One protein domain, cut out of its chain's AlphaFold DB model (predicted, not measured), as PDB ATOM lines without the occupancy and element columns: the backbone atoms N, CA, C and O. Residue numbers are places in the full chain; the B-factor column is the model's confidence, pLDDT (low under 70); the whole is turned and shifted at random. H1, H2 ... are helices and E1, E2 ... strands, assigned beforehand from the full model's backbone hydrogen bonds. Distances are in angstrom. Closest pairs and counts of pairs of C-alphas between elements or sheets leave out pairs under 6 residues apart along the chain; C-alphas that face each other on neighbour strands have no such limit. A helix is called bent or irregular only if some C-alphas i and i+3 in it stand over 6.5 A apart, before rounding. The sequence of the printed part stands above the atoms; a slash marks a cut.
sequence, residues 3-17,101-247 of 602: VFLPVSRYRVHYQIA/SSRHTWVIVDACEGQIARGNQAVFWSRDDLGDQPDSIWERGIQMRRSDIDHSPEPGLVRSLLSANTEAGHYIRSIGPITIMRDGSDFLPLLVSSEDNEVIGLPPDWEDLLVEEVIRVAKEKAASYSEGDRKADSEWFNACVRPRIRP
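This is residues 3 to 17 and 101 to 247 of the 602 residues of an uncharacterized protein of Rhodopirellula solitaria (UniProt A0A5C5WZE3). A long, twisted ribbon of strands E1, E2 and E4 makes the length of the domain; at one end the sheet curls round helix H3, and at the other helices H4 and H5 cover opposite faces, giving three layers there, helix, sheet and helix. The short strands E3 and E5 edge the sheet, and the small helices H1 and H2 only graze it. The printed part has 162 residues, with five named helices and five named strands in the order E1 E2 E3 H1 H2 H3 E4 E5 H4 H5; helices hold 53 and strands 55 of the 108 residues in named elements, a mixed class, and the sheet runs E3 E2 E1 E4 E5, all antiparallel. The whole is compact, with a radius of gyration of the C-alphas of 17.2 A, and elongated, spanning 56 by 29 by 25 A.

Find C-alpha 3 at (90.571, 127.387, 70.024); from there E1, residues 3 to 17, runs 41.3 A and bends by 52 degrees at residue 13. E2, residues 101 to 110, runs 29.1 A, followed by E3, 116 to 118, H1, 127 to 130, H2, 137 to 140, and H3, 155 to 163. E4, residues 170 to 193, starts at C-alpha 170 (56.572, 145.676, 59.682), runs 43.3 A and bends by 103 degrees at residue 174. After E5, 198 to 200, come H4, 204 to 220, 24.1 A, and H5, 227 to 245, 25.1 A, ending at C-alpha 245 (78.374, 125.314, 60.231). H4 is irregular, with C-alphas 205 and 208 7.1 A apart, and H5 only just, with C-alphas 240 and 243 6.7 A apart.

Look first at E1 and E4, antiparallel at 166 degrees, with N 5 and O 188 2.9 A apart, within hydrogen-bond range. On the other side of E1 is E2, with N 10 and O 107 at 2.8 A. The hairpin E2 and E3 has N 117 and O 108 at 2.9 A, and the hairpin E4 and E5 has N 200 and O 191 at 2.8 A. H3 is on the sheet; its closest C-alphas to E4 are those of Pro 155 and Ile 175, 5.8 A. H4, on the same face as H3, has a height of 6.6 A over the sheet; its closest C-alphas to E5 are those of Val 199 and Val 211, 6.5 A. H5, on the opposite face, lies over E4 at a height of 9.2 A; Leu 191 and Phe 237 have their closest C-alphas, 6.9 A. H1 and H2 only just touch, with 3 pairs of C-alphas within 8 A, the closest being those of Leu 130 and Trp 138, 5.4 A. O i to N i+4 pairs are within range in 3 of 5 for H3, 9 of 13 for H4 and 12 of 15 for H5; H1 and H2 are too short for such a pair.

The C-alphas farthest apart, of Gly 169 and Ser 226, are 56.3 A apart. Residues 18 to 100 are not printed, and C-alphas 17 and 101 are 6.5 A apart across the cut. The link from H2 to H3 is long, 14 residues. Mean pLDDT of the printed part is 79.6; 24 residues are under 70, among them 163 to 171.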
ATOM      1  N   VAL A   3      90.741 126.329  69.025       92.31
ATOM      2  CA  VAL A   3      90.571 127.387  70.024       92.31
ATOM      3  C   VAL A   3      89.102 127.437  70.442       92.31
ATOM      4  O   VAL A   3      88.214 127.434  69.596       92.31
ATOM      5  N   PHE A   4      88.831 127.482  71.741       92.62
ATOM      6  CA  PHE A   4      87.497 127.600  72.315       92.62
ATOM      7  C   PHE A   4      87.254 129.031  72.786       92.62
ATOM      8  O   PHE A   4      87.837 129.475  73.780       92.62
ATOM      9  N   LEU A   5      86.369 129.734  72.082       92.00
ATOM     10  CA  LEU A   5      85.919 131.077  72.435       92.00
ATOM     11  C   LEU A   5      84.695 130.982  73.370       92.00
ATOM     12  O   LEU A   5      83.678 130.417  72.957       92.00
ATOM     13  N   PRO A   6      84.749 131.503  74.609       91.56
ATOM     14  CA  PRO A   6      83.600 131.506  75.512       91.56
ATOM     15  C   PRO A   6      82.489 132.424  74.994       91.56
ATOM     16  O   PRO A   6      82.744 133.558  74.586       91.56
ATOM     17  N   VAL A   7      81.243 131.954  75.052       91.69
ATOM     18  CA  VAL A   7      80.062 132.716  74.632       91.69
ATOM     19  C   VAL A   7      78.953 132.672  75.685       91.69
ATOM     20  O   VAL A   7      78.703 131.657  76.338       91.69
ATOM     21  N   SER A   8      78.243 133.788  75.821       89.38
ATOM     22  CA  SER A   8      77.029 133.925  76.624       89.38
ATOM     23  C   SER A   8      75.793 133.909  75.730       89.38
ATOM     24  O   SER A   8      75.793 134.415  74.607       89.38
ATOM     25  N   ARG A   9      74.702 133.322  76.226       89.12
ATOM     26  CA  ARG A   9      73.446 133.158  75.487       89.12
ATOM     27  C   ARG A   9      72.335 133.952  76.132       89.12
ATOM     28  O   ARG A   9      72.045 133.784  77.316       89.12
ATOM     29  N   TYR A  10      71.637 134.714  75.306       89.69
ATOM     30  CA  TYR A  10      70.533 135.561  75.717       89.69
ATOM     31  C   TYR A  10      69.277 135.226  74.921       89.69
ATOM     32  O   TYR A  10      69.309 135.038  73.702       89.69
ATOM     33  N   ARG A  11      68.143 135.175  75.619       89.81
ATOM     34  CA  ARG A  11      66.820 135.145  75.002       89.81
ATOM     35  C   ARG A  11      66.277 136.563  74.958       89.81
ATOM     36  O   ARG A  11      66.114 137.205  75.991       89.81
ATOM     37  N   VAL A  12      65.976 137.036  73.757       88.62
ATOM     38  CA  VAL A  12      65.449 138.377  73.517       88.62
ATOM     39  C   VAL A  12      63.976 138.265  73.168       88.62
ATOM     40  O   VAL A  12      63.622 137.666  72.152       88.62
ATOM     41  N   HIS A  13      63.124 138.890  73.972       86.38
ATOM     42  CA  HIS A  13      61.734 139.144  73.608       86.38
ATOM     43  C   HIS A  13      61.620 140.447  72.824       86.38
ATOM     44  O   HIS A  13      62.278 141.430  73.152       86.38
ATOM     45  N   TYR A  14      60.793 140.477  71.784       86.06
ATOM     46  CA  TYR A  14      60.553 141.697  71.021       86.06
ATOM     47  C   TYR A  14      59.150 141.711  70.422       86.06
ATOM     48  O   TYR A  14      58.525 140.668  70.226       86.06
ATOM     49  N   GLN A  15      58.643 142.907  70.142       83.38
ATOM     50  CA  GLN A  15      57.363 143.097  69.467       83.38
ATOM     51  C   GLN A  15      57.591 143.674  68.079       83.38
ATOM     52  O   GLN A  15      58.294 144.675  67.919       83.38
ATOM     53  N   ILE A  16      56.946 143.070  67.090       78.75
ATOM     54  CA  ILE A  16      56.837 143.600  65.737       78.75
ATOM     55  C   ILE A  16      55.459 144.250  65.599       78.75
ATOM     56  O   ILE A  16      54.472 143.712  66.093       78.75
ATOM     57  N   ALA A  17      55.396 145.410  64.953       68.06
ATOM     58  CA  ALA A  17      54.153 146.061  64.563       68.06
ATOM     59  C   ALA A  17      54.095 146.223  63.036       68.06
ATOM     60  O   ALA A  17      55.093 146.623  62.445       68.06
ATOM     61  N   SER A 101      52.619 141.636  66.889       78.38
ATOM     62  CA  SER A 101      53.017 140.265  67.202       78.38
ATOM     63  C   SER A 101      54.207 140.255  68.154       78.38
ATOM     64  O   SER A 101      55.194 140.969  67.969       78.38
ATOM     65  N   SER A 102      54.113 139.438  69.204       81.62
ATOM     66  CA  SER A 102      55.231 139.179  70.111       81.62
ATOM     67  C   SER A 102      56.054 138.015  69.573       81.62
ATOM     68  O   SER A 102      55.515 136.946  69.289       81.62
ATOM     69  N   ARG A 103      57.366 138.209  69.454       83.88
ATOM     70  CA  ARG A 103      58.326 137.198  69.010       83.88
ATOM     71  C   ARG A 103      59.463 137.079  70.026       83.88
ATOM     72  O   ARG A 103      59.623 137.907  70.927       83.88
ATOM     73  N   HIS A 104      60.249 136.019  69.899       86.19
ATOM     74  CA  HIS A 104      61.503 135.882  70.625       86.19
ATOM     75  C   HIS A 104      62.589 135.350  69.695       86.19
ATOM     76  O   HIS A 104      62.293 134.692  68.699       86.19
ATOM     77  N   THR A 105      63.841 135.664  70.005       86.62
ATOM     78  CA  THR A 105      65.006 135.100  69.321       86.62
ATOM     79  C   THR A 105      66.125 134.831  70.314       86.62
ATOM     80  O   THR A 105      66.112 135.333  71.442       86.62
ATOM     81  N   TRP A 106      67.098 134.050  69.871       87.19
ATOM     82  CA  TRP A 106      68.335 133.802  70.591       87.19
ATOM     83  C   TRP A 106      69.440 134.680  70.033       87.19
ATOM     84  O   TRP A 106      69.582 134.824  68.815       87.19
ATOM     85  N   VAL A 107      70.217 135.240  70.943       88.94
ATOM     86  CA  VAL A 107      71.404 136.031  70.654       88.94
ATOM     87  C   VAL A 107      72.560 135.432  71.438       88.94
ATOM     88  O   VAL A 107      72.382 134.980  72.572       88.94
ATOM     89  N   ILE A 108      73.722 135.405  70.806       89.50
ATOM     90  CA  ILE A 108      74.985 135.017  71.419       89.50
ATOM     91  C   ILE A 108      75.864 136.253  71.536       89.50
ATOM     92  O   ILE A 108      75.830 137.118  70.658       89.50
ATOM     93  N   VAL A 109      76.609 136.330  72.628       87.44
ATOM     94  CA  VAL A 109      77.607 137.369  72.860       87.44
ATOM     95  C   VAL A 109      78.923 136.682  73.175       87.44
ATOM     96  O   VAL A 109      78.936 135.788  74.021       87.44
ATOM     97  N   ASP A 110      80.004 137.044  72.499       88.44
ATOM     98  CA  ASP A 110      81.318 136.538  72.878       88.44
ATOM     99  C   ASP A 110      81.788 137.188  74.187       88.44
ATOM    100  O   ASP A 110      81.534 138.362  74.453       88.44
ATOM    101  N   ALA A 111      82.440 136.398  75.036       82.94
ATOM    102  CA  ALA A 111      82.846 136.833  76.365       82.94
ATOM    103  C   ALA A 111      84.276 137.407  76.402       82.94
ATOM    104  O   ALA A 111      84.842 137.538  77.485       82.94
ATOM    105  N   CYS A 112      84.883 137.695  75.249       81.75
ATOM    106  CA  CYS A 112      86.204 138.312  75.133       81.75
ATOM    107  C   CYS A 112      86.070 139.793  74.737       81.75
ATOM    108  O   CYS A 112      86.496 140.666  75.489       81.75
ATOM    109  N   GLU A 113      85.398 140.077  73.624       77.62
ATOM    110  CA  GLU A 113      85.255 141.410  73.022       77.62
ATOM    111  C   GLU A 113      83.802 141.921  73.000       77.62
ATOM    112  O   GLU A 113      83.545 143.064  72.622       77.62
ATOM    113  N   GLY A 114      82.819 141.111  73.411       78.38
ATOM    114  CA  GLY A 114      81.415 141.536  73.499       78.38
ATOM    115  C   GLY A 114      80.679 141.651  72.159       78.38
ATOM    116  O   GLY A 114      79.629 142.296  72.080       78.38
ATOM    117  N   GLN A 115      81.203 141.030  71.105       83.50
ATOM    118  CA  GLN A 115      80.558 140.870  69.809       83.50
ATOM    119  C   GLN A 115      79.262 140.094  69.934       83.50
ATOM    120  O   GLN A 115      79.148 139.107  70.656       83.50
ATOM    121  N   ILE A 116      78.267 140.543  69.178       84.00
ATOM    122  CA  ILE A 116      76.902 140.039  69.239       84.00
ATOM    123  C   ILE A 116      76.530 139.400  67.903       84.00
ATOM    124  O   ILE A 116      76.802 139.954  66.840       84.00
ATOM    125  N   ALA A 117      75.908 138.227  67.934       83.94
ATOM    126  CA  ALA A 117      75.391 137.558  66.740       83.94
ATOM    127  C   ALA A 117      74.072 136.853  67.044       83.94
ATOM    128  O   ALA A 117      73.683 136.630  68.194       83.94
ATOM    129  N   ARG A 118      73.347 136.480  65.992       82.81
ATOM    130  CA  ARG A 118      72.151 135.650  66.132       82.81
ATOM    131  C   ARG A 118      72.561 134.236  66.530       82.81
ATOM    132  O   ARG A 118      73.555 133.700  66.051       82.81
ATOM    133  N   GLY A 119      71.732 133.580  67.337       80.25
ATOM    134  CA  GLY A 119      72.009 132.215  67.790       80.25
ATOM    135  C   GLY A 119      72.098 131.171  66.671       80.25
ATOM    136  O   GLY A 119      72.621 130.093  66.907       80.25
ATOM    137  N   ASN A 120      71.607 131.469  65.463       78.69
ATOM    138  CA  ASN A 120      71.717 130.595  64.292       78.69
ATOM    139  C   ASN A 120      72.932 130.898  63.394       78.69
ATOM    140  O   ASN A 120      73.058 130.275  62.344       78.69
ATOM    141  N   GLN A 121      73.782 131.860  63.766       75.81
ATOM    142  CA  GLN A 121      75.006 132.208  63.034       75.81
ATOM    143  C   GLN A 121      76.259 131.525  63.604       75.81
ATOM    144  O   GLN A 121      77.323 131.640  63.006       75.81
ATOM    145  N   ALA A 122      76.149 130.811  64.727       81.62
ATOM    146  CA  ALA A 122      77.261 130.071  65.315       81.62
ATOM    147  C   ALA A 122      76.801 128.725  65.878       81.62
ATOM    148  O   ALA A 122      75.627 128.530  66.199       81.62
ATOM    149  N   VAL A 123      77.756 127.812  66.039       83.75
ATOM    150  CA  VAL A 123      77.540 126.511  66.676       83.75
ATOM    151  C   VAL A 123      78.422 126.446  67.906       83.75
ATOM    152  O   VAL A 123      79.628 126.607  67.805       83.75
ATOM    153  N   PHE A 124      77.832 126.204  69.065       88.00
ATOM    154  CA  PHE A 124      78.540 126.181  70.339       88.00
ATOM    155  C   PHE A 124      78.258 124.869  71.076       88.00
ATOM    156  O   PHE A 124      77.257 124.195  70.818       88.00
ATOM    157  N   TRP A 125      79.154 124.524  71.990       87.62
ATOM    158  CA  TRP A 125      79.105 123.328  72.822       87.62
ATOM    159  C   TRP A 125      79.240 123.726  74.280       87.62
ATOM    160  O   TRP A 125      79.987 124.646  74.608       87.62
ATOM    161  N   SER A 126      78.532 123.031  75.161       87.12
ATOM    162  CA  SER A 126      78.828 123.140  76.583       87.12
ATOM    163  C   SER A 126      80.126 122.403  76.906       87.12
ATOM    164  O   SER A 126      80.570 121.544  76.140       87.12
ATOM    165  N   ARG A 127      80.730 122.713  78.054       83.31
ATOM    166  CA  ARG A 127      81.905 121.974  78.534       83.31
ATOM    167  C   ARG A 127      81.646 120.462  78.601       83.31
ATOM    168  O   ARG A 127      82.459 119.686  78.110       83.31
ATOM    169  N   ASP A 128      80.476 120.066  79.100       81.19
ATOM    170  CA  ASP A 128      80.081 118.658  79.214       81.19
ATOM    171  C   ASP A 128      80.060 117.948  77.844       81.19
ATOM    172  O   ASP A 128      80.438 116.782  77.745       81.19
ATOM    173  N   ASP A 129      79.676 118.655  76.771       83.06
ATOM    174  CA  ASP A 129      79.652 118.100  75.409       83.06
ATOM    175  C   ASP A 129      81.060 117.913  74.810       83.06
ATOM    176  O   ASP A 129      81.235 117.127  73.875       83.06
ATOM    177  N   LEU A 130      82.055 118.657  75.303       82.38
ATOM    178  CA  LEU A 130      83.451 118.597  74.851       82.38
ATOM    179  C   LEU A 130      84.274 117.561  75.643       82.38
ATOM    180  O   LEU A 130      85.352 117.161  75.198       82.38
ATOM    181  N   GLY A 131      83.717 117.065  76.753       74.50
ATOM    182  CA  GLY A 131      84.276 116.021  77.606       74.50
ATOM    183  C   GLY A 131      85.308 116.537  78.612       74.50
ATOM    184  O   GLY A 131      86.070 117.444  78.318       74.50
ATOM    185  N   ASP A 132      85.357 115.907  79.790       63.16
ATOM    186  CA  ASP A 132      86.259 116.266  80.905       63.16
ATOM    187  C   ASP A 132      87.283 115.152  81.232       63.16
ATOM    188  O   ASP A 132      87.891 115.125  82.302       63.16
ATOM    189  N   GLN A 133      87.453 114.174  80.337       66.75
ATOM    190  CA  GLN A 133      88.444 113.107  80.516       66.75
ATOM    191  C   GLN A 133      89.858 113.576  80.121       66.75
ATOM    192  O   GLN A 133      89.980 114.456  79.257       66.75
ATOM    193  N   PRO A 134      90.924 112.970  80.692       54.09
ATOM    194  CA  PRO A 134      92.279 113.128  80.170       54.09
ATOM    195  C   PRO A 134      92.274 112.760  78.679       54.09
ATOM    196  O   PRO A 134      91.656 111.766  78.306       54.09
ATOM    197  N   ASP A 135      92.900 113.584  77.841       65.56
ATOM    198  CA  ASP A 135      92.936 113.474  76.368       65.56
ATOM    199  C   ASP A 135      91.655 113.892  75.610       65.56
ATOM    200  O   ASP A 135      91.582 113.757  74.384       65.56
ATOM    201  N   SER A 136      90.651 114.459  76.290       81.00
ATOM    202  CA  SER A 136      89.483 115.057  75.624       81.00
ATOM    203  C   SER A 136      89.863 116.230  74.705       81.00
ATOM    204  O   SER A 136      90.921 116.852  74.836       81.00
ATOM    205  N   ILE A 137      88.978 116.574  73.759       83.56
ATOM    206  CA  ILE A 137      89.199 117.742  72.892       83.56
ATOM    207  C   ILE A 137      89.247 119.044  73.701       83.56
ATOM    208  O   ILE A 137      89.967 119.960  73.322       83.56
ATOM    209  N   TRP A 138      88.538 119.107  74.832       86.62
ATOM    210  CA  TRP A 138      88.541 120.250  75.740       86.62
ATOM    211  C   TRP A 138      89.896 120.490  76.415       86.62
ATOM    212  O   TRP A 138      90.369 121.626  76.451       86.62
ATOM    213  N   GLU A 139      90.517 119.423  76.929       83.31
ATOM    214  CA  GLU A 139      91.821 119.492  77.601       83.31
ATOM    215  C   GLU A 139      92.966 119.750  76.612       83.31
ATOM    216  O   GLU A 139      93.950 120.407  76.951       83.31
ATOM    217  N   ARG A 140      92.833 119.275  75.366       83.12
ATOM    218  CA  ARG A 140      93.812 119.545  74.303       83.12
ATOM    219  C   ARG A 140      93.656 120.943  73.709       83.12
ATOM    220  O   ARG A 140      94.653 121.626  73.468       83.12
ATOM    221  N   GLY A 141      92.424 121.372  73.449       84.50
ATOM    222  CA  GLY A 141      92.130 122.642  72.795       84.50
ATOM    223  C   GLY A 141      92.484 123.863  73.646       84.50
ATOM    224  O   GLY A 141      92.624 123.819  74.868       84.50
ATOM    225  N   ILE A 142      92.647 125.001  72.982       89.50
ATOM    226  CA  ILE A 142      93.079 126.234  73.631       89.50
ATOM    227  C   ILE A 142      91.871 127.031  74.096       89.50
ATOM    228  O   ILE A 142      91.094 127.523  73.291       89.50
ATOM    229  N   GLN A 143      91.744 127.224  75.401       89.75
ATOM    230  CA  GLN A 143      90.642 127.981  75.987       89.75
ATOM    231  C   GLN A 143      90.987 129.471  76.043       89.75
ATOM    232  O   GLN A 143      91.990 129.857  76.655       89.75
ATOM    233  N   MET A 144      90.160 130.308  75.416       89.19
ATOM    234  CA  MET A 144      90.274 131.758  75.543       89.19
ATOM    235  C   MET A 144      89.753 132.217  76.902       89.19
ATOM    236  O   MET A 144      88.820 131.642  77.466       89.19
ATOM    237  N   ARG A 145      90.374 133.266  77.442       83.81
ATOM    238  CA  ARG A 145      89.951 133.844  78.716       83.81
ATOM    239  C   ARG A 145      88.785 134.794  78.491       83.81
ATOM    240  O   ARG A 145      88.807 135.601  77.568       83.81
ATOM    241  N   ARG A 146      87.800 134.706  79.382       80.50
ATOM    242  CA  ARG A 146      86.751 135.713  79.500       80.50
ATOM    243  C   ARG A 146      87.371 137.048  79.929       80.50
ATOM    244  O   ARG A 146      88.254 137.065  80.786       80.50
ATOM    245  N   SER A 147      86.903 138.123  79.317       74.12
ATOM    246  CA  SER A 147      87.224 139.503  79.660       74.12
ATOM    247  C   SER A 147      86.400 139.974  80.863       74.12
ATOM    248  O   SER A 147      85.301 139.477  81.110       74.12
ATOM    249  N   ASP A 148      86.924 140.947  81.610       71.00
ATOM    250  CA  ASP A 148      86.237 141.566  82.756       71.00
ATOM    251  C   ASP A 148      85.186 142.616  82.328       71.00
ATOM    252  O   ASP A 148      84.614 143.318  83.165       71.00
ATOM    253  N   ILE A 149      84.941 142.762  81.023       62.94
ATOM    254  CA  ILE A 149      83.992 143.724  80.456       62.94
ATOM    255  C   ILE A 149      82.547 143.216  80.637       62.94
ATOM    256  O   ILE A 149      82.262 142.021  80.551       62.94
ATOM    257  N   ASP A 150      81.599 144.126  80.890       64.69
ATOM    258  CA  ASP A 150      80.174 143.778  80.883       64.69
ATOM    259  C   ASP A 150      79.706 143.529  79.444       64.69
ATOM    260  O   ASP A 150      79.652 144.438  78.617       64.69
ATOM    261  N   HIS A 151      79.358 142.278  79.157       68.94
ATOM    262  CA  HIS A 151      78.911 141.822  77.841       68.94
ATOM    263  C   HIS A 151      77.382 141.692  77.753       68.94
ATOM    264  O   HIS A 151      76.852 140.984  76.895       68.94
ATOM    265  N   SER A 152      76.642 142.341  78.654       75.06
ATOM    266  CA  SER A 152      75.180 142.336  78.625       75.06
ATOM    267  C   SER A 152      74.662 143.042  77.361       75.06
ATOM    268  O   SER A 152      74.892 144.239  77.180       75.06
ATOM    269  N   PRO A 153      73.934 142.349  76.466       79.75
ATOM    270  CA  PRO A 153      73.526 142.937  75.201       79.75
ATOM    271  C   PRO A 153      72.456 144.010  75.415       79.75
ATOM    272  O   PRO A 153      71.374 143.751  75.947       79.75
ATOM    273  N   GLU A 154      72.741 145.223  74.945       78.19
ATOM    274  CA  GLU A 154      71.794 146.333  74.998       78.19
ATOM    275  C   GLU A 154      70.700 146.208  73.917       78.19
ATOM    276  O   GLU A 154      70.975 145.783  72.787       78.19
ATOM    277  N   PRO A 155      69.462 146.680  74.178       73.25
ATOM    278  CA  PRO A 155      68.378 146.671  73.193       73.25
ATOM    279  C   PRO A 155      68.734 147.328  71.852       73.25
ATOM    280  O   PRO A 155      68.241 146.901  70.809       73.25
ATOM    281  N   GLY A 156      69.590 148.358  71.864       68.81
ATOM    282  CA  GLY A 156      70.048 149.046  70.654       68.81
ATOM    283  C   GLY A 156      70.899 148.159  69.742       68.81
ATOM    284  O   GLY A 156      70.669 148.150  68.534       68.81
ATOM    285  N   LEU A 157      71.820 147.378  70.319       70.00
ATOM    286  CA  LEU A 157      72.676 146.432  69.592       70.00
ATOM    287  C   LEU A 157      71.865 145.256  69.046       70.00
ATOM    288  O   LEU A 157      72.040 144.832  67.911       70.00
ATOM    289  N   VAL A 158      70.900 144.772  69.823       78.25
ATOM    290  CA  VAL A 158      70.012 143.684  69.398       78.25
ATOM    291  C   VAL A 158      69.087 144.113  68.252       78.25
ATOM    292  O   VAL A 158      68.703 143.295  67.415       78.25
ATOM    293  N   ARG A 159      68.726 145.399  68.165       75.38
ATOM    294  CA  ARG A 159      67.802 145.913  67.143       75.38
ATOM    295  C   ARG A 159      68.307 145.721  65.716       75.38
ATOM    296  O   ARG A 159      67.496 145.395  64.849       75.38
ATOM    297  N   SER A 160      69.604 145.910  65.475       71.31
ATOM    298  CA  SER A 160      70.214 145.707  64.151       71.31
ATOM    299  C   SER A 160      70.179 144.235  63.735       71.31
ATOM    300  O   SER A 160      69.949 143.924  62.569       71.31
ATOM    301  N   LEU A 161      70.298 143.314  64.695       73.50
ATOM    302  CA  LEU A 161      70.165 141.883  64.436       73.50
ATOM    303  C   LEU A 161      68.724 141.477  64.135       73.50
ATOM    304  O   LEU A 161      68.503 140.508  63.415       73.50
ATOM    305  N   LEU A 162      67.729 142.182  64.669       74.25
ATOM    306  CA  LEU A 162      66.315 141.875  64.446       74.25
ATOM    307  C   LEU A 162      65.772 142.469  63.135       74.25
ATOM    308  O   LEU A 162      64.895 141.867  62.513       74.25
ATOM    309  N   SER A 163      66.289 143.624  62.697       59.78
ATOM    310  CA  SER A 163      65.759 144.361  61.540       59.78
ATOM    311  C   SER A 163      65.816 143.547  60.245       59.78
ATOM    312  O   SER A 163      64.843 143.550  59.494       59.78
ATOM    313  N   ALA A 164      66.874 142.761  60.038       54.19
ATOM    314  CA  ALA A 164      67.038 141.919  58.851       54.19
ATOM    315  C   ALA A 164      66.041 140.738  58.730       54.19
ATOM    316  O   ALA A 164      66.008 140.099  57.688       54.19
ATOM    317  N   ASN A 165      65.219 140.448  59.750       54.16
ATOM    318  CA  ASN A 165      64.156 139.422  59.695       54.16
ATOM    319  C   ASN A 165      62.738 140.018  59.755       54.16
ATOM    320  O   ASN A 165      61.767 139.294  59.986       54.16
ATOM    321  N   THR A 166      62.605 141.337  59.610       59.16
ATOM    322  CA  THR A 166      61.294 141.984  59.669       59.16
ATOM    323  C   THR A 166      60.656 141.940  58.282       59.16
ATOM    324  O   THR A 166      61.252 142.400  57.312       59.16
ATOM    325  N   GLU A 167      59.459 141.362  58.182       63.12
ATOM    326  CA  GLU A 167      58.690 141.299  56.934       63.12
ATOM    327  C   GLU A 167      58.401 142.712  56.392       63.12
ATOM    328  O   GLU A 167      58.308 143.683  57.151       63.12
ATOM    329  N   ALA A 168      58.252 142.849  55.072       53.47
ATOM    330  CA  ALA A 168      57.954 144.137  54.450       53.47
ATOM    331  C   ALA A 168      56.683 144.760  55.065       53.47
ATOM    332  O   ALA A 168      55.664 144.093  55.222       53.47
ATOM    333  N   GLY A 169      56.756 146.038  55.453       56.25
ATOM    334  CA  GLY A 169      55.647 146.756  56.103       56.25
ATOM    335  C   GLY A 169      55.566 146.607  57.627       56.25
ATOM    336  O   GLY A 169      54.703 147.229  58.250       56.25
ATOM    337  N   HIS A 170      56.482 145.851  58.238       65.75
ATOM    338  CA  HIS A 170      56.572 145.676  59.682       65.75
ATOM    339  C   HIS A 170      57.808 146.375  60.278       65.75
ATOM    340  O   HIS A 170      58.835 146.540  59.623       65.75
ATOM    341  N   TYR A 171      57.725 146.799  61.541       64.62
ATOM    342  CA  TYR A 171      58.813 147.446  62.277       64.62
ATOM    343  C   TYR A 171      58.903 146.952  63.724       64.62
ATOM    344  O   TYR A 171      57.914 146.557  64.340       64.62
ATOM    345  N   ILE A 172      60.103 147.006  64.307       75.38
ATOM    346  CA  ILE A 172      60.323 146.618  65.706       75.38
ATOM    347  C   ILE A 172      59.775 147.713  66.623       75.38
ATOM    348  O   ILE A 172      60.345 148.806  66.709       75.38
ATOM    349  N   ARG A 173      58.692 147.410  67.341       72.62
ATOM    350  CA  ARG A 173      58.069 148.308  68.322       72.62
ATOM    351  C   ARG A 173      58.885 148.395  69.604       72.62
ATOM    352  O   ARG A 173      59.109 149.491  70.107       72.62
ATOM    353  N   SER A 174      59.247 147.248  70.162       77.25
ATOM    354  CA  SER A 174      59.935 147.155  71.448       77.25
ATOM    355  C   SER A 174      60.852 145.943  71.475       77.25
ATOM    356  O   SER A 174      60.606 144.948  70.793       77.25
ATOM    357  N   ILE A 175      61.915 146.053  72.266       80.69
ATOM    358  CA  ILE A 175      62.884 144.996  72.539       80.69
ATOM    359  C   ILE A 175      63.004 144.918  74.055       80.69
ATOM    360  O   ILE A 175      63.202 145.939  74.712       80.69
ATOM    361  N   GLY A 176      62.846 143.722  74.597       81.69
ATOM    362  CA  GLY A 176      62.858 143.446  76.023       81.69
ATOM    363  C   GLY A 176      61.677 142.568  76.461       81.69
ATOM    364  O   GLY A 176      60.619 142.593  75.824       81.69
ATOM    365  N   PRO A 177      61.825 141.808  77.561       83.56
ATOM    366  CA  PRO A 177      63.049 141.631  78.348       83.56
ATOM    367  C   PRO A 177      64.136 140.845  77.594       83.56
ATOM    368  O   PRO A 177      63.839 140.015  76.730       83.56
ATOM    369  N   ILE A 178      65.395 141.135  77.922       86.88
ATOM    370  CA  ILE A 178      66.556 140.351  77.499       86.88
ATOM    371  C   ILE A 178      66.985 139.525  78.706       86.88
ATOM    372  O   ILE A 178      67.293 140.076  79.759       86.88
ATOM    373  N   THR A 179      66.943 138.204  78.574       87.88
ATOM    374  CA  THR A 179      67.192 137.279  79.680       87.88
ATOM    375  C   THR A 179      68.437 136.468  79.384       87.88
ATOM    376  O   THR A 179      68.510 135.814  78.344       87.88
ATOM    377  N   ILE A 180      69.409 136.498  80.296       87.69
ATOM    378  CA  ILE A 180      70.569 135.614  80.224       87.69
ATOM    379  C   ILE A 180      70.129 134.177  80.500       87.69
ATOM    380  O   ILE A 180      69.357 133.905  81.414       87.69
ATOM    381  N   MET A 181      70.581 133.264  79.654       87.94
ATOM    382  CA  MET A 181      70.193 131.854  79.689       87.94
ATOM    383  C   MET A 181      71.386 130.984  80.066       87.94
ATOM    384  O   MET A 181      71.232 130.029  80.823       87.94
ATOM    385  N   ARG A 182      72.570 131.337  79.555       81.56
ATOM    386  CA  ARG A 182      73.868 130.776  79.939       81.56
ATOM    387  C   ARG A 182      74.909 131.886  79.911       81.56
ATOM    388  O   ARG A 182      74.903 132.680  78.974       81.56
ATOM    389  N   ASP A 183      75.759 131.943  80.928       82.88
ATOM    390  CA  ASP A 183      76.778 132.983  81.083       82.88
ATOM    391  C   ASP A 183      78.177 132.380  80.927       82.88
ATOM    392  O   ASP A 183      78.665 131.717  81.839       82.88
ATOM    393  N   GLY A 184      78.791 132.556  79.755       74.50
ATOM    394  CA  GLY A 184      80.159 132.118  79.466       74.50
ATOM    395  C   GLY A 184      80.431 130.620  79.652       74.50
ATOM    396  O   GLY A 184      81.588 130.236  79.797       74.50
ATOM    397  N   SER A 185      79.390 129.783  79.705       80.50
ATOM    398  CA  SER A 185      79.494 128.336  79.949       80.50
ATOM    399  C   SER A 185      79.376 127.480  78.687       80.50
ATOM    400  O   SER A 185      79.559 126.262  78.751       80.50
ATOM    401  N   ASP A 186      79.090 128.118  77.554       89.31
ATOM    402  CA  ASP A 186      79.124 127.507  76.233       89.31
ATOM    403  C   ASP A 186      80.335 128.071  75.464       89.31
ATOM    404  O   ASP A 186      80.756 129.211  75.678       89.31
ATOM    405  N   PHE A 187      80.896 127.273  74.561       91.38
ATOM    406  CA  PHE A 187      82.119 127.578  73.826       91.38
ATOM    407  C   PHE A 187      81.916 127.387  72.329       91.38
ATOM    408  O   PHE A 187      81.326 126.398  71.892       91.38
ATOM    409  N   LEU A 188      82.435 128.327  71.543       92.19
ATOM    410  CA  LEU A 188      82.533 128.259  70.092       92.19
ATOM    411  C   LEU A 188      83.902 127.655  69.718       92.19
ATOM    412  O   LEU A 188      84.924 128.302  69.959       92.19
ATOM    413  N   PRO A 189      83.962 126.431  69.157       91.81
ATOM    414  CA  PRO A 189      85.202 125.831  68.687       91.81
ATOM    415  C   PRO A 189      85.602 126.437  67.344       91.81
ATOM    416  O   PRO A 189      84.817 126.442  66.396       91.81
ATOM    417  N   LEU A 190      86.845 126.894  67.260       91.81
ATOM    418  CA  LEU A 190      87.443 127.535  66.099       91.81
ATOM    419  C   LEU A 190      88.647 126.716  65.649       91.81
ATOM    420  O   LEU A 190      89.532 126.432  66.454       91.81
ATOM    421  N   LEU A 191      88.695 126.338  64.375       89.31
ATOM    422  CA  LEU A 191      89.876 125.697  63.805       89.31
ATOM    423  C   LEU A 191      90.824 126.779  63.296       89.31
ATOM    424  O   LEU A 191      90.457 127.562  62.424       89.31
ATOM    425  N   VAL A 192      92.038 126.799  63.833       88.19
ATOM    426  CA  VAL A 192      93.077 127.763  63.473       88.19
ATOM    427  C   VAL A 192      94.202 127.054  62.726       88.19
ATOM    428  O   VAL A 192      94.783 126.089  63.249       88.19
ATOM    429  N   SER A 193      94.516 127.548  61.525       80.50
ATOM    430  CA  SER A 193      95.766 127.244  60.821       80.50
ATOM    431  C   SER A 193      96.823 128.248  61.270       80.50
ATOM    432  O   SER A 193      96.727 129.445  60.993       80.50
ATOM    433  N   SER A 194      97.832 127.774  62.004       63.09
ATOM    434  CA  SER A 194      98.938 128.622  62.464       63.09
ATOM    435  C   SER A 194      99.843 129.092  61.323       63.09
ATOM    436  O   SER A 194     100.545 130.088  61.492       63.09
ATOM    437  N   GLU A 195      99.839 128.382  60.191       64.06
ATOM    438  CA  GLU A 195     100.662 128.680  59.013       64.06
ATOM    439  C   GLU A 195      99.958 129.673  58.077       64.06
ATOM    440  O   GLU A 195     100.574 130.646  57.644       64.06
ATOM    441  N   ASP A 196      98.646 129.509  57.868       58.31
ATOM    442  CA  ASP A 196      97.868 130.331  56.926       58.31
ATOM    443  C   ASP A 196      97.193 131.551  57.570       58.31
ATOM    444  O   ASP A 196      96.586 132.363  56.874       58.31
ATOM    445  N   ASN A 197      97.293 131.702  58.900       70.50
ATOM    446  CA  ASN A 197      96.548 132.700  59.683       70.50
ATOM    447  C   ASN A 197      95.034 132.657  59.398       70.50
ATOM    448  O   ASN A 197      94.359 133.686  59.385       70.50
ATOM    449  N   GLU A 198      94.502 131.460  59.161       80.06
ATOM    450  CA  GLU A 198      93.088 131.248  58.876       80.06
ATOM    451  C   GLU A 198      92.361 130.769  60.135       80.06
ATOM    452  O   GLU A 198      92.853 129.896  60.857       80.06
ATOM    453  N   VAL A 199      91.176 131.331  60.385       85.19
ATOM    454  CA  VAL A 199      90.278 130.923  61.469       85.19
ATOM    455  C   VAL A 199      88.954 130.478  60.866       85.19
ATOM    456  O   VAL A 199      88.257 131.254  60.215       85.19
ATOM    457  N   ILE A 200      88.582 129.228  61.112       84.81
ATOM    458  CA  ILE A 200      87.352 128.625  60.607       84.81
ATOM    459  C   ILE A 200      86.393 128.397  61.775       84.81
ATOM    460  O   ILE A 200      86.753 127.775  62.773       84.81
ATOM    461  N   GLY A 201      85.144 128.845  61.623       81.31
ATOM    462  CA  GLY A 201      84.070 128.641  62.608       81.31
ATOM    463  C   GLY A 201      83.571 129.918  63.289       81.31
ATOM    464  O   GLY A 201      82.571 129.853  64.002       81.31
ATOM    465  N   LEU A 202      84.207 131.069  63.041       84.44
ATOM    466  CA  LEU A 202      83.703 132.369  63.487       84.44
ATOM    467  C   LEU A 202      82.477 132.799  62.662       84.44
ATOM    468  O   LEU A 202      82.426 132.545  61.454       84.44
ATOM    469  N   PRO A 203      81.494 133.480  63.277       82.62
ATOM    470  CA  PRO A 203      80.508 134.252  62.535       82.62
ATOM    471  C   PRO A 203      81.206 135.301  61.651       82.62
ATOM    472  O   PRO A 203      82.122 135.962  62.139       82.62
ATOM    473  N   PRO A 204      80.763 135.519  60.397       71.19
ATOM    474  CA  PRO A 204      81.415 136.464  59.483       71.19
ATOM    475  C   PRO A 204      81.539 137.881  60.053       71.19
ATOM    476  O   PRO A 204      82.569 138.525  59.904       71.19
ATOM    477  N   ASP A 205      80.510 138.336  60.773       70.31
ATOM    478  CA  ASP A 205      80.467 139.673  61.382       70.31
ATOM    479  C   ASP A 205      81.447 139.830  62.565       70.31
ATOM    480  O   ASP A 205      81.621 140.933  63.075       70.31
ATOM    481  N   TRP A 206      82.053 138.734  63.035       79.25
ATOM    482  CA  TRP A 206      83.013 138.715  64.143       79.25
ATOM    483  C   TRP A 206      84.464 138.582  63.666       79.25
ATOM    484  O   TRP A 206      85.383 138.749  64.471       79.25
ATOM    485  N   GLU A 207      84.686 138.279  62.378       75.81
ATOM    486  CA  GLU A 207      86.024 138.032  61.826       75.81
ATOM    487  C   GLU A 207      86.954 139.240  62.038       75.81
ATOM    488  O   GLU A 207      88.113 139.070  62.410       75.81
ATOM    489  N   ASP A 208      86.433 140.460  61.886       69.62
ATOM    490  CA  ASP A 208      87.230 141.688  61.970       69.62
ATOM    491  C   ASP A 208      87.816 141.956  63.363       69.62
ATOM    492  O   ASP A 208      88.874 142.571  63.458       69.62
ATOM    493  N   LEU A 209      87.158 141.492  64.432       72.31
ATOM    494  CA  LEU A 209      87.517 141.839  65.815       72.31
ATOM    495  C   LEU A 209      88.111 140.667  66.602       72.31
ATOM    496  O   LEU A 209      88.917 140.883  67.500       72.31
ATOM    497  N   LEU A 210      87.753 139.422  66.269       78.75
ATOM    498  CA  LEU A 210      88.178 138.248  67.044       78.75
ATOM    499  C   LEU A 210      89.289 137.424  66.386       78.75
ATOM    500  O   LEU A 210      89.976 136.684  67.086       78.75
ATOM    501  N   VAL A 211      89.499 137.526  65.068       83.12
ATOM    502  CA  VAL A 211      90.491 136.687  64.362       83.12
ATOM    503  C   VAL A 211      91.903 136.906  64.894       83.12
ATOM    504  O   VAL A 211      92.631 135.934  65.096       83.12
ATOM    505  N   GLU A 212      92.296 138.155  65.142       81.00
ATOM    506  CA  GLU A 212      93.646 138.465  65.616       81.00
ATOM    507  C   GLU A 212      93.900 137.876  67.005       81.00
ATOM    508  O   GLU A 212      94.896 137.181  67.208       81.00
ATOM    509  N   GLU A 213      92.966 138.083  67.932       83.12
ATOM    510  CA  GLU A 213      93.060 137.558  69.291       83.12
ATOM    511  C   GLU A 213      93.094 136.022  69.298       83.12
ATOM    512  O   GLU A 213      93.940 135.411  69.955       83.12
ATOM    513  N   VAL A 214      92.242 135.382  68.491       87.00
ATOM    514  CA  VAL A 214      92.213 133.921  68.321       87.00
ATOM    515  C   VAL A 214      93.548 133.398  67.776       87.00
ATOM    516  O   VAL A 214      94.078 132.408  68.288       87.00
ATOM    517  N   ILE A 215      94.128 134.061  66.772       87.06
ATOM    518  CA  ILE A 215      95.427 133.682  66.196       87.06
ATOM    519  C   ILE A 215      96.560 133.909  67.196       87.06
ATOM    520  O   ILE A 215      97.451 133.064  67.300       87.06
ATOM    521  N   ARG A 216      96.549 135.024  67.933       86.81
ATOM    522  CA  ARG A 216      97.551 135.328  68.961       86.81
ATOM    523  C   ARG A 216      97.586 134.221  70.007       86.81
ATOM    524  O   ARG A 216      98.641 133.631  70.238       86.81
ATOM    525  N   VAL A 217      96.420 133.882  70.555       86.62
ATOM    526  CA  VAL A 217      96.250 132.812  71.546       86.62
ATOM    527  C   VAL A 217      96.678 131.450  70.982       86.62
ATOM    528  O   VAL A 217      97.336 130.670  71.677       86.62
ATOM    529  N   ALA A 218      96.376 131.167  69.711       87.38
ATOM    530  CA  ALA A 218      96.835 129.950  69.044       87.38
ATOM    531  C   ALA A 218      98.368 129.895  68.911       87.38
ATOM    532  O   ALA A 218      98.974 128.865  69.205       87.38
ATOM    533  N   LYS A 219      99.012 131.003  68.517       85.00
ATOM    534  CA  LYS A 219     100.471 131.095  68.334       85.00
ATOM    535  C   LYS A 219     101.243 130.961  69.642       85.00
ATOM    536  O   LYS A 219     102.255 130.265  69.663       85.00
ATOM    537  N   GLU A 220     100.756 131.552  70.731       83.56
ATOM    538  CA  GLU A 220     101.378 131.432  72.060       83.56
ATOM    539  C   GLU A 220     101.499 129.973  72.525       83.56
ATOM    540  O   GLU A 220     102.465 129.610  73.196       83.56
ATOM    541  N   LYS A 221     100.548 129.119  72.129       79.94
ATOM    542  CA  LYS A 221     100.528 127.691  72.474       79.94
ATOM    543  C   LYS A 221     100.943 126.759  71.331       79.94
ATOM    544  O   LYS A 221     100.948 125.542  71.508       79.94
ATOM    545  N   ALA A 222     101.337 127.293  70.175       78.69
ATOM    546  CA  ALA A 222     101.724 126.483  69.019       78.69
ATOM    547  C   ALA A 222     102.985 125.640  69.280       78.69
ATOM    548  O   ALA A 222     103.100 124.533  68.755       78.69
ATOM    549  N   ALA A 223     103.903 126.131  70.124       75.12
ATOM    550  CA  ALA A 223     105.149 125.447  70.475       75.12
ATOM    551  C   ALA A 223     104.948 124.185  71.337       75.12
ATOM    552  O   ALA A 223     105.827 123.328  71.372       75.12
ATOM    553  N   SER A 224     103.807 124.058  72.026       75.69
ATOM    554  CA  SER A 224     103.472 122.894  72.857       75.69
ATOM    555  C   SER A 224     102.584 121.865  72.147       75.69
ATOM    556  O   SER A 224     102.165 120.904  72.783       75.69
ATOM    557  N   TYR A 225     102.272 122.066  70.863       79.56
ATOM    558  CA  TYR A 225     101.375 121.207  70.086       79.56
ATOM    559  C   TYR A 225     102.152 120.250  69.182       79.56
ATOM    560  O   TYR A 225     102.972 120.693  68.374       79.56
ATOM    561  N   SER A 226     101.867 118.948  69.271       80.44
ATOM    562  CA  SER A 226     102.453 117.964  68.359       80.44
ATOM    563  C   SER A 226     101.714 117.921  67.016       80.44
ATOM    564  O   SER A 226     100.556 118.325  66.899       80.44
ATOM    565  N   GLU A 227     102.367 117.379  65.986       77.62
ATOM    566  CA  GLU A 227     101.737 117.165  64.675       77.62
ATOM    567  C   GLU A 227     100.553 116.182  64.752       77.62
ATOM    568  O   GLU A 227      99.546 116.344  64.061       77.62
ATOM    569  N   GLY A 228     100.626 115.201  65.662       79.31
ATOM    570  CA  GLY A 228      99.523 114.279  65.943       79.31
ATOM    571  C   GLY A 228      98.298 114.983  66.533       79.31
ATOM    572  O   GLY A 228      97.170 114.682  66.139       79.31
ATOM    573  N   ASP A 229      98.511 115.971  67.407       81.25
ATOM    574  CA  ASP A 229      97.427 116.764  67.996       81.25
ATOM    575  C   ASP A 229      96.735 117.633  66.944       81.25
ATOM    576  O   ASP A 229      95.507 117.678  66.883       81.25
ATOM    577  N   ARG A 230      97.507 118.255  66.042       82.69
ATOM    578  CA  ARG A 230      96.961 119.063  64.937       82.69
ATOM    579  C   ARG A 230      96.062 118.244  64.015       82.69
ATOM    580  O   ARG A 230      94.999 118.725  63.616       82.69
ATOM    581  N   LYS A 231      96.472 117.013  63.692       82.88
ATOM    582  CA  LYS A 231      95.681 116.104  62.855       82.88
ATOM    583  C   LYS A 231      94.379 115.695  63.548       82.88
ATOM    584  O   LYS A 231      93.313 115.808  62.947       82.88
ATOM    585  N   ALA A 232      94.455 115.295  64.815       83.00
ATOM    586  CA  ALA A 232      93.287 114.889  65.593       83.00
ATOM    587  C   ALA A 232      92.279 116.038  65.806       83.00
ATOM    588  O   ALA A 232      91.069 115.813  65.752       83.00
ATOM    589  N   ASP A 233      92.758 117.268  66.005       85.50
ATOM    590  CA  ASP A 233      91.925 118.472  66.071       85.50
ATOM    591  C   ASP A 233      91.167 118.712  64.762       85.50
ATOM    592  O   ASP A 233      89.951 118.920  64.762       85.50
ATOM    593  N   SER A 234      91.872 118.653  63.628       84.50
ATOM    594  CA  SER A 234      91.263 118.804  62.304       84.50
ATOM    595  C   SER A 234      90.220 117.718  62.027       84.50
ATOM    596  O   SER A 234      89.137 118.026  61.527       84.50
ATOM    597  N   GLU A 235      90.502 116.458  62.368       83.62
ATOM    598  CA  GLU A 235      89.556 115.345  62.217       83.62
ATOM    599  C   GLU A 235      88.291 115.554  63.060       83.62
ATOM    600  O   GLU A 235      87.177 115.453  62.537       83.62
ATOM    601  N   TRP A 236      88.441 115.934  64.334       87.50
ATOM    602  CA  TRP A 236      87.302 116.225  65.204       87.50
ATOM    603  C   TRP A 236      86.484 117.415  64.696       87.50
ATOM    604  O   TRP A 236      85.257 117.329  64.613       87.50
ATOM    605  N   PHE A 237      87.135 118.514  64.301       86.38
ATOM    606  CA  PHE A 237      86.441 119.694  63.784       86.38
ATOM    607  C   PHE A 237      85.645 119.351  62.520       86.38
ATOM    608  O   PHE A 237      84.479 119.730  62.386       86.38
ATOM    609  N   ASN A 238      86.245 118.576  61.616       82.75
ATOM    610  CA  ASN A 238      85.607 118.133  60.380       82.75
ATOM    611  C   ASN A 238      84.421 117.190  60.615       82.75
ATOM    612  O   ASN A 238      83.452 117.252  59.858       82.75
ATOM    613  N   ALA A 239      84.467 116.355  61.653       79.50
ATOM    614  CA  ALA A 239      83.386 115.433  61.994       79.50
ATOM    615  C   ALA A 239      82.246 116.106  62.782       79.50
ATOM    616  O   ALA A 239      81.071 115.863  62.511       79.50
ATOM    617  N   CYS A 240      82.579 116.963  63.750       80.81
ATOM    618  CA  CYS A 240      81.632 117.466  64.747       80.81
ATOM    619  C   CYS A 240      81.121 118.879  64.442       80.81
ATOM    620  O   CYS A 240      79.936 119.166  64.640       80.81
ATOM    621  N   VAL A 241      81.997 119.763  63.955       82.00
ATOM    622  CA  VAL A 241      81.709 121.199  63.796       82.00
ATOM    623  C   VAL A 241      81.345 121.534  62.357       82.00
ATOM    624  O   VAL A 241      80.283 122.109  62.096       82.00
ATOM    625  N   ARG A 242      82.181 121.107  61.404       79.75
ATOM    626  CA  ARG A 242      82.056 121.423  59.974       79.75
ATOM    627  C   ARG A 242      80.673 121.095  59.386       79.75
ATOM    628  O   ARG A 242      80.135 121.949  58.678       79.75
ATOM    629  N   PRO A 243      80.021 119.955  59.694       79.62
ATOM    630  CA  PRO A 243      78.695 119.649  59.156       79.62
ATOM    631  C   PRO A 243      77.597 120.591  59.666       79.62
ATOM    632  O   PRO A 243      76.612 120.808  58.965       79.62
ATOM    633  N   ARG A 244      77.764 121.161  60.868       76.94
ATOM    634  CA  ARG A 244      76.777 122.043  61.513       76.94
ATOM    635  C   ARG A 244      76.911 123.498  61.065       76.94
ATOM    636  O   ARG A 244      75.892 124.166  60.922       76.94
ATOM    637  N   ILE A 245      78.129 123.962  60.773       73.88
ATOM    638  CA  ILE A 245      78.374 125.314  60.231       73.88
ATOM    639  C   ILE A 245      78.109 125.405  58.718       73.88
ATOM    640  O   ILE A 245      77.703 126.454  58.228       73.88
ATOM    641  N   ARG A 246      78.272 124.307  57.959       67.56
ATOM    642  CA  ARG A 246      78.083 124.266  56.493       67.56
ATOM    643  C   ARG A 246      76.713 124.771  55.996       67.56
ATOM    644  O   ARG A 246      76.703 125.496  55.006       67.56
ATOM    645  N   PRO A 247      75.563 124.429  56.613       61.34
ATOM    646  CA  PRO A 247      74.270 124.993  56.210       61.34
ATOM    647  C   PRO A 247      74.074 126.455  56.646       61.34
ATOM    648  O   PRO A 247      73.237 127.141  56.068       61.34
TER     649      PRO A 247